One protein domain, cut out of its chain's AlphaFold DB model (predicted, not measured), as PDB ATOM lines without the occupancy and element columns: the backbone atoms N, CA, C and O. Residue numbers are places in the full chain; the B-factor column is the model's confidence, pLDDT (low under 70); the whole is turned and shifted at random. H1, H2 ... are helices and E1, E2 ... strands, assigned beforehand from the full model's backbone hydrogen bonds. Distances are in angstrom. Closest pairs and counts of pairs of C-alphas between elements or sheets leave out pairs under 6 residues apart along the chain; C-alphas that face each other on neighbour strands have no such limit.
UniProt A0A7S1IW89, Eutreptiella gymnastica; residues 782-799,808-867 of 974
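This is residues 782 to 799 and 808 to 867 of the 974 residues of a protein of Eutreptiella gymnastica (UniProt A0A7S1IW89). Two three-stranded antiparallel sheets lie partly face to face: a long, twisted sheet built on the hairpin of E5 and E6, with E2 beside E5, and a short sheet of E1, E4 and E3 over the middle part of the long one. The long hairpin makes the longest axis, and the single short helix H1 sits at one side, over E6. The printed part has 78 residues, with one named helix and six named strands in the order E1 H1 E2 E3 E4 E5 E6; the sheets run E2 - E5 - E6 and E1 - E4 - E3, and the class is mostly strand. The whole is compact, with a radius of gyration of the C-alphas of 13.2 A, yet elongated, spanning 41 by 23 by 18 A.

E6, the longest strand, holds residues 854 to 866, 35.2 A from first to last C-alpha; it bends by 59 degrees at residue 857 and ends with C-alpha 866 at (5.776, 94.742, -17.137). E5 holds residues 839 to 849 and is 31.8 A long, with C-alpha 839 at (8.699, 91.311, -11.716). E2 is residues 809 to 813, 13.8 A. In the other sheet E4 is residues 829 to 833, 13.1 A; E3 is residues 818 to 821, 9.9 A; and E1 is residues 785 to 789, 12.9 A, with C-alpha 785 at (7.213, 105.297, -12.675). H1 is residues 791 to 795, 6.1 A.

E5 is the inner strand of its sheet, which is twisted, its C-alphas lying up to 4.0 A off the best plane. E5 and E6 form a hairpin, antiparallel at 161 degrees, with N 845 and O 859 2.8 A apart, within hydrogen-bond range. E2 is antiparallel to E5 at 162 degrees, with N 812 and O 846 at 2.9 A. In the other sheet E4 is the inner strand. E1 is antiparallel to it at 151 degrees, with N 787 and O 831 at 2.8 A. E3 and E4 form a hairpin, antiparallel at 147 degrees, with N 819 and O 832 at 2.8 A. Between the sheets, the closest C-alphas of E2 and E3, those of Gln 813 and Leu 820, are 7.8 A apart. E1 and E6 are near each other, with 5 pairs of C-alphas within 10 A, while E4 and E5 are apart. H1 is on the sheet E2 E5 E6, over E6, at a height of 8.7 A; the closest C-alphas of H1 and E6, those of Leu 794 and Ser 857, are 6.0 A apart. It only grazes the sheet E1 E4 E3, with residues 791 to 794. Every O i to N i+4 pair in H1 is within hydrogen-bond range.

The two C-alphas farthest apart, those of Arg 852 and Tyr 867, are 42.4 A apart. Residues 800 to 807, in the link from H1 to E2, are not printed, and C-alphas 799 and 808 are 14.3 A apart across this cut. Of the links that are printed whole, E3 to E4 is short and the others are tight. The mean pLDDT of the printed part is 74.5; 25 residues are under 70, among them residues 820 to 827 and 850 to 854.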
ATOM      1  N   GLY A 782      11.867  99.957 -17.420       79.69
ATOM      2  CA  GLY A 782      12.763 100.871 -18.113       79.69
ATOM      3  C   GLY A 782      12.408 102.359 -18.025       79.69
ATOM      4  O   GLY A 782      13.163 103.170 -18.545       79.69
ATOM      5  N   CYS A 783      11.332 102.765 -17.360       82.81
ATOM      6  CA  CYS A 783      11.094 104.179 -17.062       82.81
ATOM      7  C   CYS A 783      10.934 104.417 -15.564       82.81
ATOM      8  O   CYS A 783      10.638 103.505 -14.786       82.81
ATOM      9  N   SER A 784      11.122 105.665 -15.152       84.94
ATOM     10  CA  SER A 784      10.782 106.098 -13.804       84.94
ATOM     11  C   SER A 784       9.259 106.213 -13.707       84.94
ATOM     12  O   SER A 784       8.628 107.032 -14.368       84.94
ATOM     13  N   ASN A 785       8.652 105.353 -12.895       85.44
ATOM     14  CA  ASN A 785       7.213 105.297 -12.675       85.44
ATOM     15  C   ASN A 785       6.862 106.171 -11.466       85.44
ATOM     16  O   ASN A 785       7.430 105.981 -10.389       85.44
ATOM     17  N   ARG A 786       5.930 107.113 -11.650       86.44
ATOM     18  CA  ARG A 786       5.447 108.042 -10.616       86.44
ATOM     19  C   ARG A 786       4.265 107.432  -9.867       86.44
ATOM     20  O   ARG A 786       3.231 107.148 -10.467       86.44
ATOM     21  N   ILE A 787       4.402 107.265  -8.558       86.44
ATOM     22  CA  ILE A 787       3.418 106.632  -7.678       86.44
ATOM     23  C   ILE A 787       2.975 107.665  -6.645       86.44
ATOM     24  O   ILE A 787       3.804 108.242  -5.950       86.44
ATOM     25  N   LEU A 788       1.665 107.886  -6.532       85.25
ATOM     26  CA  LEU A 788       1.090 108.791  -5.536       85.25
ATOM     27  C   LEU A 788       0.506 107.987  -4.371       85.25
ATOM     28  O   LEU A 788      -0.384 107.151  -4.563       85.25
ATOM     29  N   VAL A 789       1.013 108.226  -3.164       83.06
ATOM     30  CA  VAL A 789       0.570 107.598  -1.913       83.06
ATOM     31  C   VAL A 789      -0.078 108.684  -1.050       83.06
ATOM     32  O   VAL A 789       0.643 109.538  -0.538       83.06
ATOM     33  N   PRO A 790      -1.411 108.698  -0.874       80.62
ATOM     34  CA  PRO A 790      -2.051 109.751  -0.096       80.62
ATOM     35  C   PRO A 790      -1.582 109.742   1.354       80.62
ATOM     36  O   PRO A 790      -1.568 108.689   1.994       80.62
ATOM     37  N   MET A 791      -1.223 110.911   1.888       77.06
ATOM     38  CA  MET A 791      -0.732 111.023   3.266       77.06
ATOM     39  C   MET A 791      -1.776 110.579   4.299       77.06
ATOM     40  O   MET A 791      -1.406 110.033   5.333       77.06
ATOM     41  N   GLU A 792      -3.071 110.671   3.979       76.69
ATOM     42  CA  GLU A 792      -4.164 110.067   4.759       76.69
ATOM     43  C   GLU A 792      -3.968 108.563   5.026       76.69
ATOM     44  O   GLU A 792      -4.363 108.065   6.074       76.69
ATOM     45  N   VAL A 793      -3.354 107.824   4.095       76.69
ATOM     46  CA  VAL A 793      -3.093 106.380   4.238       76.69
ATOM     47  C   VAL A 793      -1.943 106.121   5.213       76.69
ATOM     48  O   VAL A 793      -1.980 105.138   5.947       76.69
ATOM     49  N   LEU A 794      -0.944 107.008   5.254       75.19
ATOM     50  CA  LEU A 794       0.167 106.948   6.210       75.19
ATOM     51  C   LEU A 794      -0.225 107.484   7.596       75.19
ATOM     52  O   LEU A 794       0.363 107.066   8.589       75.19
ATOM     53  N   LEU A 795      -1.206 108.385   7.683       75.00
ATOM     54  CA  LEU A 795      -1.627 109.027   8.934       75.00
ATOM     55  C   LEU A 795      -2.857 108.378   9.594       75.00
ATOM     56  O   LEU A 795      -3.096 108.633  10.766       75.00
ATOM     57  N   ARG A 796      -3.613 107.524   8.886       71.88
ATOM     58  CA  ARG A 796      -4.873 106.912   9.364       71.88
ATOM     59  C   ARG A 796      -4.806 106.317  10.769       71.88
ATOM     60  O   ARG A 796      -5.720 106.533  11.559       71.88
ATOM     61  N   ASP A 797      -3.770 105.526  11.028       68.19
ATOM     62  CA  ASP A 797      -3.615 104.750  12.264       68.19
ATOM     63  C   ASP A 797      -2.678 105.450  13.273       68.19
ATOM     64  O   ASP A 797      -2.261 104.856  14.267       68.19
ATOM     65  N   VAL A 798      -2.334 106.720  13.015       69.56
ATOM     66  CA  VAL A 798      -1.479 107.555  13.868       69.56
ATOM     67  C   VAL A 798      -2.374 108.424  14.766       69.56
ATOM     68  O   VAL A 798      -3.277 109.086  14.252       69.56
ATOM     69  N   PRO A 799      -2.162 108.455  16.096       65.75
ATOM     70  CA  PRO A 799      -2.919 109.340  16.979       65.75
ATOM     71  C   PRO A 799      -2.666 110.822  16.639       65.75
ATOM     72  O   PRO A 799      -1.600 111.158  16.114       65.75
ATOM     73  N   GLN A 808       9.546 113.870  15.529       58.50
ATOM     74  CA  GLN A 808      10.284 114.178  14.295       58.50
ATOM     75  C   GLN A 808       9.923 113.181  13.191       58.50
ATOM     76  O   GLN A 808      10.564 112.144  13.029       58.50
ATOM     77  N   LEU A 809       8.875 113.502  12.433       65.62
ATOM     78  CA  LEU A 809       8.359 112.639  11.372       65.62
ATOM     79  C   LEU A 809       9.311 112.540  10.173       65.62
ATOM     80  O   LEU A 809       9.731 113.549   9.608       65.62
ATOM     81  N   ALA A 810       9.565 111.312   9.727       65.38
ATOM     82  CA  ALA A 810      10.220 111.014   8.458       65.38
ATOM     83  C   ALA A 810       9.554 109.823   7.756       65.38
ATOM     84  O   ALA A 810       8.928 108.976   8.391       65.38
ATOM     85  N   ILE A 811       9.713 109.747   6.434       71.44
ATOM     86  CA  ILE A 811       9.221 108.635   5.613       71.44
ATOM     87  C   ILE A 811      10.425 107.860   5.082       71.44
ATOM     88  O   ILE A 811      11.384 108.445   4.578       71.44
ATOM     89  N   ALA A 812      10.372 106.539   5.209       63.50
ATOM     90  CA  ALA A 812      11.478 105.632   4.941       63.50
ATOM     91  C   ALA A 812      11.076 104.500   3.991       63.50
ATOM     92  O   ALA A 812       9.961 103.996   4.068       63.50
ATOM     93  N   GLN A 813      12.000 104.068   3.128       70.12
ATOM     94  CA  GLN A 813      11.770 103.082   2.063       70.12
ATOM     95  C   GLN A 813      12.626 101.818   2.254       70.12
ATOM     96  O   GLN A 813      13.806 101.921   2.586       70.12
ATOM     97  N   SER A 814      12.071 100.625   2.011       64.94
ATOM     98  CA  SER A 814      12.803  99.358   2.211       64.94
ATOM     99  C   SER A 814      13.666  98.902   1.022       64.94
ATOM    100  O   SER A 814      14.297  97.846   1.101       64.94
ATOM    101  N   HIS A 815      13.682  99.645  -0.093       67.44
ATOM    102  CA  HIS A 815      14.384  99.262  -1.324       67.44
ATOM    103  C   HIS A 815      15.141 100.456  -1.949       67.44
ATOM    104  O   HIS A 815      14.548 101.524  -2.103       67.44
ATOM    105  N   PRO A 816      16.424 100.313  -2.347       62.31
ATOM    106  CA  PRO A 816      17.269 101.448  -2.746       62.31
ATOM    107  C   PRO A 816      16.986 102.015  -4.147       62.31
ATOM    108  O   PRO A 816      17.320 103.166  -4.401       62.31
ATOM    109  N   ASP A 817      16.363 101.247  -5.052       65.75
ATOM    110  CA  ASP A 817      15.918 101.759  -6.370       65.75
ATOM    111  C   ASP A 817      14.602 102.561  -6.312       65.75
ATOM    112  O   ASP A 817      14.121 103.045  -7.339       65.75
ATOM    113  N   VAL A 818      13.998 102.686  -5.127       69.94
ATOM    114  CA  VAL A 818      12.897 103.625  -4.877       69.94
ATOM    115  C   VAL A 818      13.500 105.001  -4.576       69.94
ATOM    116  O   VAL A 818      14.609 105.105  -4.048       69.94
ATOM    117  N   LYS A 819      12.791 106.076  -4.919       74.44
ATOM    118  CA  LYS A 819      13.131 107.449  -4.536       74.44
ATOM    119  C   LYS A 819      11.890 108.158  -4.015       74.44
ATOM    120  O   LYS A 819      10.924 108.337  -4.753       74.44
ATOM    121  N   LEU A 820      11.940 108.602  -2.766       69.31
ATOM    122  CA  LEU A 820      10.944 109.510  -2.201       69.31
ATOM    123  C   LEU A 820      11.207 110.936  -2.705       69.31
ATOM    124  O   LEU A 820      12.333 111.430  -2.619       69.31
ATOM    125  N   VAL A 821      10.169 111.593  -3.215       69.31
ATOM    126  CA  VAL A 821      10.150 113.012  -3.592       69.31
ATOM    127  C   VAL A 821       9.119 113.712  -2.701       69.31
ATOM    128  O   VAL A 821       8.095 113.139  -2.335       69.31
ATOM    129  N   SER A 822       9.446 114.920  -2.238       60.69
ATOM    130  CA  SER A 822       8.828 115.493  -1.038       60.69
ATOM    131  C   SER A 822       7.337 115.806  -1.180       60.69
ATOM    132  O   SER A 822       6.933 116.569  -2.059       60.69
ATOM    133  N   VAL A 823       6.574 115.315  -0.205       49.97
ATOM    134  CA  VAL A 823       5.236 115.781   0.185       49.97
ATOM    135  C   VAL A 823       5.220 117.311   0.301       49.97
ATOM    136  O   VAL A 823       6.000 117.882   1.064       49.97
ATOM    137  N   GLN A 824       4.322 117.983  -0.428       50.03
ATOM    138  CA  GLN A 824       3.854 119.317  -0.024       50.03
ATOM    139  C   GLN A 824       3.028 119.156   1.255       50.03
ATOM    140  O   GLN A 824       2.325 118.161   1.366       50.03
ATOM    141  N   GLU A 825       3.049 120.118   2.180       45.38
ATOM    142  CA  GLU A 825       2.560 119.968   3.572       45.38
ATOM    143  C   GLU A 825       1.133 119.391   3.750       45.38
ATOM    144  O   GLU A 825       0.811 118.915   4.832       45.38
ATOM    145  N   HIS A 826       0.294 119.401   2.704       52.81
ATOM    146  CA  HIS A 826      -1.059 118.827   2.679       52.81
ATOM    147  C   HIS A 826      -1.346 117.968   1.417       52.81
ATOM    148  O   HIS A 826      -2.491 117.881   0.977       52.81
ATOM    149  N   GLY A 827      -0.323 117.386   0.776       65.25
ATOM    150  CA  GLY A 827      -0.432 116.655  -0.500       65.25
ATOM    151  C   GLY A 827      -0.067 115.164  -0.439       65.25
ATOM    152  O   GLY A 827       0.414 114.663   0.576       65.25
ATOM    153  N   ASP A 828      -0.270 114.456  -1.555       75.19
ATOM    154  CA  ASP A 828       0.182 113.068  -1.734       75.19
ATOM    155  C   ASP A 828       1.715 112.955  -1.630       75.19
ATOM    156  O   ASP A 828       2.456 113.808  -2.126       75.19
ATOM    157  N   LEU A 829       2.202 111.853  -1.052       81.44
ATOM    158  CA  LEU A 829       3.603 111.453  -1.147       81.44
ATOM    159  C   LEU A 829       3.901 110.958  -2.562       81.44
ATOM    160  O   LEU A 829       3.266 110.024  -3.058       81.44
ATOM    161  N   GLU A 830       4.920 111.548  -3.178       83.25
ATOM    162  CA  GLU A 830       5.376 111.181  -4.508       83.25
ATOM    163  C   GLU A 830       6.558 110.209  -4.434       83.25
ATOM    164  O   GLU A 830       7.646 110.529  -3.955       83.25
ATOM    165  N   VAL A 831       6.338 108.991  -4.918       84.44
ATOM    166  CA  VAL A 831       7.303 107.892  -4.877       84.44
ATOM    167  C   VAL A 831       7.666 107.522  -6.307       84.44
ATOM    168  O   VAL A 831       6.797 107.182  -7.108       84.44
ATOM    169  N   TRP A 832       8.949 107.572  -6.643       83.69
ATOM    170  CA  TRP A 832       9.454 107.187  -7.957       83.69
ATOM    171  C   TRP A 832      10.164 105.838  -7.892       83.69
ATOM    172  O   TRP A 832      10.954 105.585  -6.984       83.69
ATOM    173  N   TYR A 833       9.914 104.976  -8.875       84.19
ATOM    174  CA  TYR A 833      10.572 103.673  -8.995       84.19
ATOM    175  C   TYR A 833      10.894 103.350 -10.455       84.19
ATOM    176  O   TYR A 833      10.039 103.500 -11.323       84.19
ATOM    177  N   HIS A 834      12.111 102.876 -10.723       83.50
ATOM    178  CA  HIS A 834      12.559 102.482 -12.062       83.50
ATOM    179  C   HIS A 834      12.782 100.954 -12.106       83.50
ATOM    180  O   HIS A 834      13.828 100.477 -11.646       83.50
ATOM    181  N   PRO A 835      11.833 100.153 -12.635       80.88
ATOM    182  CA  PRO A 835      11.994  98.708 -12.732       80.88
ATOM    183  C   PRO A 835      12.989  98.353 -13.840       80.88
ATOM    184  O   PRO A 835      12.791  98.704 -15.002       80.88
ATOM    185  N   LYS A 836      14.039  97.599 -13.500       76.88
ATOM    186  CA  LYS A 836      15.080  97.157 -14.452       76.88
ATOM    187  C   LYS A 836      14.718  95.863 -15.195       76.88
ATOM    188  O   LYS A 836      15.314  95.558 -16.223       76.88
ATOM    189  N   LEU A 837      13.766  95.097 -14.659       77.62
ATOM    190  CA  LEU A 837      13.279  93.808 -15.157       77.62
ATOM    191  C   LEU A 837      11.775  93.678 -14.852       77.62
ATOM    192  O   LEU A 837      11.310  94.316 -13.904       77.62
ATOM    193  N   PRO A 838      11.017  92.859 -15.603       77.56
ATOM    194  CA  PRO A 838       9.640  92.533 -15.248       77.56
ATOM    195  C   PRO A 838       9.610  91.638 -14.002       77.56
ATOM    196  O   PRO A 838      10.325  90.638 -13.934       77.56
ATOM    197  N   MET A 839       8.805  92.006 -13.006       75.19
ATOM    198  CA  MET A 839       8.699  91.311 -11.716       75.19
ATOM    199  C   MET A 839       7.465  91.771 -10.932       75.19
ATOM    200  O   MET A 839       6.989  92.890 -11.127       75.19
ATOM    201  N   HIS A 840       6.999  90.936 -10.000       74.06
ATOM    202  CA  HIS A 840       6.108  91.365  -8.924       74.06
ATOM    203  C   HIS A 840       6.971  91.720  -7.702       74.06
ATOM    204  O   HIS A 840       7.347  90.856  -6.910       74.06
ATOM    205  N   SER A 841       7.359  92.983  -7.554       72.94
ATOM    206  CA  SER A 841       8.136  93.440  -6.395       72.94
ATOM    207  C   SER A 841       7.220  93.979  -5.299       72.94
ATOM    208  O   SER A 841       6.124  94.473  -5.556       72.94
ATOM    209  N   ILE A 842       7.657  93.842  -4.050       75.12
ATOM    210  CA  ILE A 842       6.963  94.370  -2.876       75.12
ATOM    211  C   ILE A 842       7.992  95.162  -2.080       75.12
ATOM    212  O   ILE A 842       9.096  94.670  -1.837       75.12
ATOM    213  N   PHE A 843       7.647  96.384  -1.684       77.56
ATOM    214  CA  PHE A 843       8.458  97.168  -0.757       77.56
ATOM    215  C   PHE A 843       7.583  97.909   0.249       77.56
ATOM    216  O   PHE A 843       6.379  98.090   0.060       77.56
ATOM    217  N   TYR A 844       8.218  98.306   1.345       78.88
ATOM    218  CA  TYR A 844       7.577  98.923   2.492       78.88
ATOM    219  C   TYR A 844       7.948 100.402   2.565       78.88
ATOM    220  O   TYR A 844       9.108 100.773   2.357       78.88
ATOM    221  N   LEU A 845       6.956 101.221   2.905       83.44
ATOM    222  CA  LEU A 845       7.123 102.591   3.357       83.44
ATOM    223  C   LEU A 845       6.756 102.671   4.836       83.44
ATOM    224  O   LEU A 845       5.619 102.376   5.197       83.44
ATOM    225  N   ASN A 846       7.700 103.082   5.678       79.50
ATOM    226  CA  ASN A 846       7.444 103.369   7.087       79.50
ATOM    227  C   ASN A 846       7.300 104.881   7.278       79.50
ATOM    228  O   ASN A 846       8.166 105.634   6.830       79.50
ATOM    229  N   LEU A 847       6.269 105.314   8.002       81.94
ATOM    230  CA  LEU A 847       6.281 106.604   8.688       81.94
ATOM    231  C   LEU A 847       6.916 106.383  10.064       81.94
ATOM    232  O   LEU A 847       6.438 105.550  10.838       81.94
ATOM    233  N   VAL A 848       8.001 107.093  10.362       75.56
ATOM    234  CA  VAL A 848       8.769 106.938  11.605       75.56
ATOM    235  C   VAL A 848       8.857 108.252  12.369       75.56
ATOM    236  O   VAL A 848       9.001 109.314  11.769       75.56
ATOM    237  N   ASP A 849       8.824 108.170  13.696       75.19
ATOM    238  CA  ASP A 849       9.305 109.231  14.576       75.19
ATOM    239  C   ASP A 849      10.797 109.006  14.865       75.19
ATOM    240  O   ASP A 849      11.176 108.046  15.541       75.19
ATOM    241  N   GLN A 850      11.644 109.899  14.353       67.38
ATOM    242  CA  GLN A 850      13.095 109.877  14.539       67.38
ATOM    243  C   GLN A 850      13.540 110.388  15.917       67.38
ATOM    244  O   GLN A 850      14.655 110.085  16.334       67.38
ATOM    245  N   ALA A 851      12.691 111.115  16.653       65.38
ATOM    246  CA  ALA A 851      13.017 111.569  18.006       65.38
ATOM    247  C   ALA A 851      12.909 110.436  19.039       65.38
ATOM    248  O   ALA A 851      13.614 110.442  20.048       65.38
ATOM    249  N   ARG A 852      12.028 109.460  18.778       60.81
ATOM    250  CA  ARG A 852      11.733 108.319  19.668       60.81
ATOM    251  C   ARG A 852      12.082 106.960  19.075       60.81
ATOM    252  O   ARG A 852      11.944 105.951  19.759       60.81
ATOM    253  N   TYR A 853      12.529 106.939  17.822       63.81
ATOM    254  CA  TYR A 853      12.876 105.740  17.067       63.81
ATOM    255  C   TYR A 853      11.738 104.708  17.003       63.81
ATOM    256  O   TYR A 853      11.894 103.544  17.374       63.81
ATOM    257  N   ARG A 854      10.564 105.151  16.540       68.12
ATOM    258  CA  ARG A 854       9.338 104.341  16.489       68.12
ATOM    259  C   ARG A 854       8.694 104.401  15.109       68.12
ATOM    260  O   ARG A 854       8.455 105.486  14.589       68.12
ATOM    261  N   THR A 855       8.334 103.249  14.548       72.75
ATOM    262  CA  THR A 855       7.421 103.185  13.395       72.75
ATOM    263  C   THR A 855       6.002 103.504  13.856       72.75
ATOM    264  O   THR A 855       5.485 102.854  14.764       72.75
ATOM    265  N   LEU A 856       5.385 104.507  13.237       76.62
ATOM    266  CA  LEU A 856       4.017 104.946  13.521       76.62
ATOM    267  C   LEU A 856       3.014 104.225  12.617       76.62
ATOM    268  O   LEU A 856       1.975 103.773  13.085       76.62
ATOM    269  N   SER A 857       3.358 104.064  11.338       79.69
ATOM    270  CA  SER A 857       2.572 103.305  10.365       79.69
ATOM    271  C   SER A 857       3.468 102.686   9.289       79.69
ATOM    272  O   SER A 857       4.603 103.124   9.067       79.69
ATOM    273  N   SER A 858       2.945 101.662   8.611       82.38
ATOM    274  CA  SER A 858       3.611 101.002   7.486       82.38
ATOM    275  C   SER A 858       2.629 100.774   6.338       82.38
ATOM    276  O   SER A 858       1.570 100.171   6.517       82.38
ATOM    277  N   VAL A 859       3.010 101.219   5.144       84.81
ATOM    278  CA  VAL A 859       2.277 101.013   3.890       84.81
ATOM    279  C   VAL A 859       3.094 100.103   2.983       84.81
ATOM    280  O   VAL A 859       4.314 100.228   2.886       84.81
ATOM    281  N   VAL A 860       2.420  99.178   2.311       85.00
ATOM    282  CA  VAL A 860       3.012  98.302   1.300       85.00
ATOM    283  C   VAL A 860       2.733  98.874  -0.083       85.00
ATOM    284  O   VAL A 860       1.629  99.343  -0.359       85.00
ATOM    285  N   ILE A 861       3.722  98.806  -0.970       84.00
ATOM    286  CA  ILE A 861       3.528  99.034  -2.401       84.00
ATOM    287  C   ILE A 861       3.848  97.729  -3.130       84.00
ATOM    288  O   ILE A 861       4.961  97.206  -3.042       84.00
ATOM    289  N   GLU A 862       2.851  97.208  -3.842       84.12
ATOM    290  CA  GLU A 862       2.970  96.044  -4.720       84.12
ATOM    291  C   GLU A 862       3.170  96.532  -6.155       84.12
ATOM    292  O   GLU A 862       2.226  97.013  -6.783       84.12
ATOM    293  N   ILE A 863       4.386  96.410  -6.693       82.12
ATOM    294  CA  ILE A 863       4.675  96.781  -8.079       82.12
ATOM    295  C   ILE A 863       4.593  95.566  -8.996       82.12
ATOM    296  O   ILE A 863       5.292  94.571  -8.811       82.12
ATOM    297  N   ARG A 864       3.799  95.702 -10.058       87.12
ATOM    298  CA  ARG A 864       3.718  94.775 -11.188       87.12
ATOM    299  C   ARG A 864       4.448  95.383 -12.373       87.12
ATOM    300  O   ARG A 864       3.865  96.066 -13.211       87.12
ATOM    301  N   ALA A 865       5.759  95.168 -12.409       84.62
ATOM    302  CA  ALA A 865       6.609  95.652 -13.484       84.62
ATOM    303  C   ALA A 865       6.426  94.781 -14.736       84.62
ATOM    304  O   ALA A 865       6.706  93.582 -14.718       84.62
ATOM    305  N   THR A 866       5.988  95.391 -15.835       87.75
ATOM    306  CA  THR A 866       5.776  94.742 -17.137       87.75
ATOM    307  C   THR A 866       6.535  95.476 -18.241       87.75
ATOM    308  O   THR A 866       6.815  96.669 -18.130       87.75
ATOM    309  N   TYR A 867       6.913  94.781 -19.316       83.88
ATOM    310  CA  TYR A 867       7.522  95.460 -20.463       83.88
ATOM    311  C   TYR A 867       6.483  96.353 -21.166       83.88
ATOM    312  O   TYR A 867       5.417  95.843 -21.522       83.88
TER     313      TYR A 867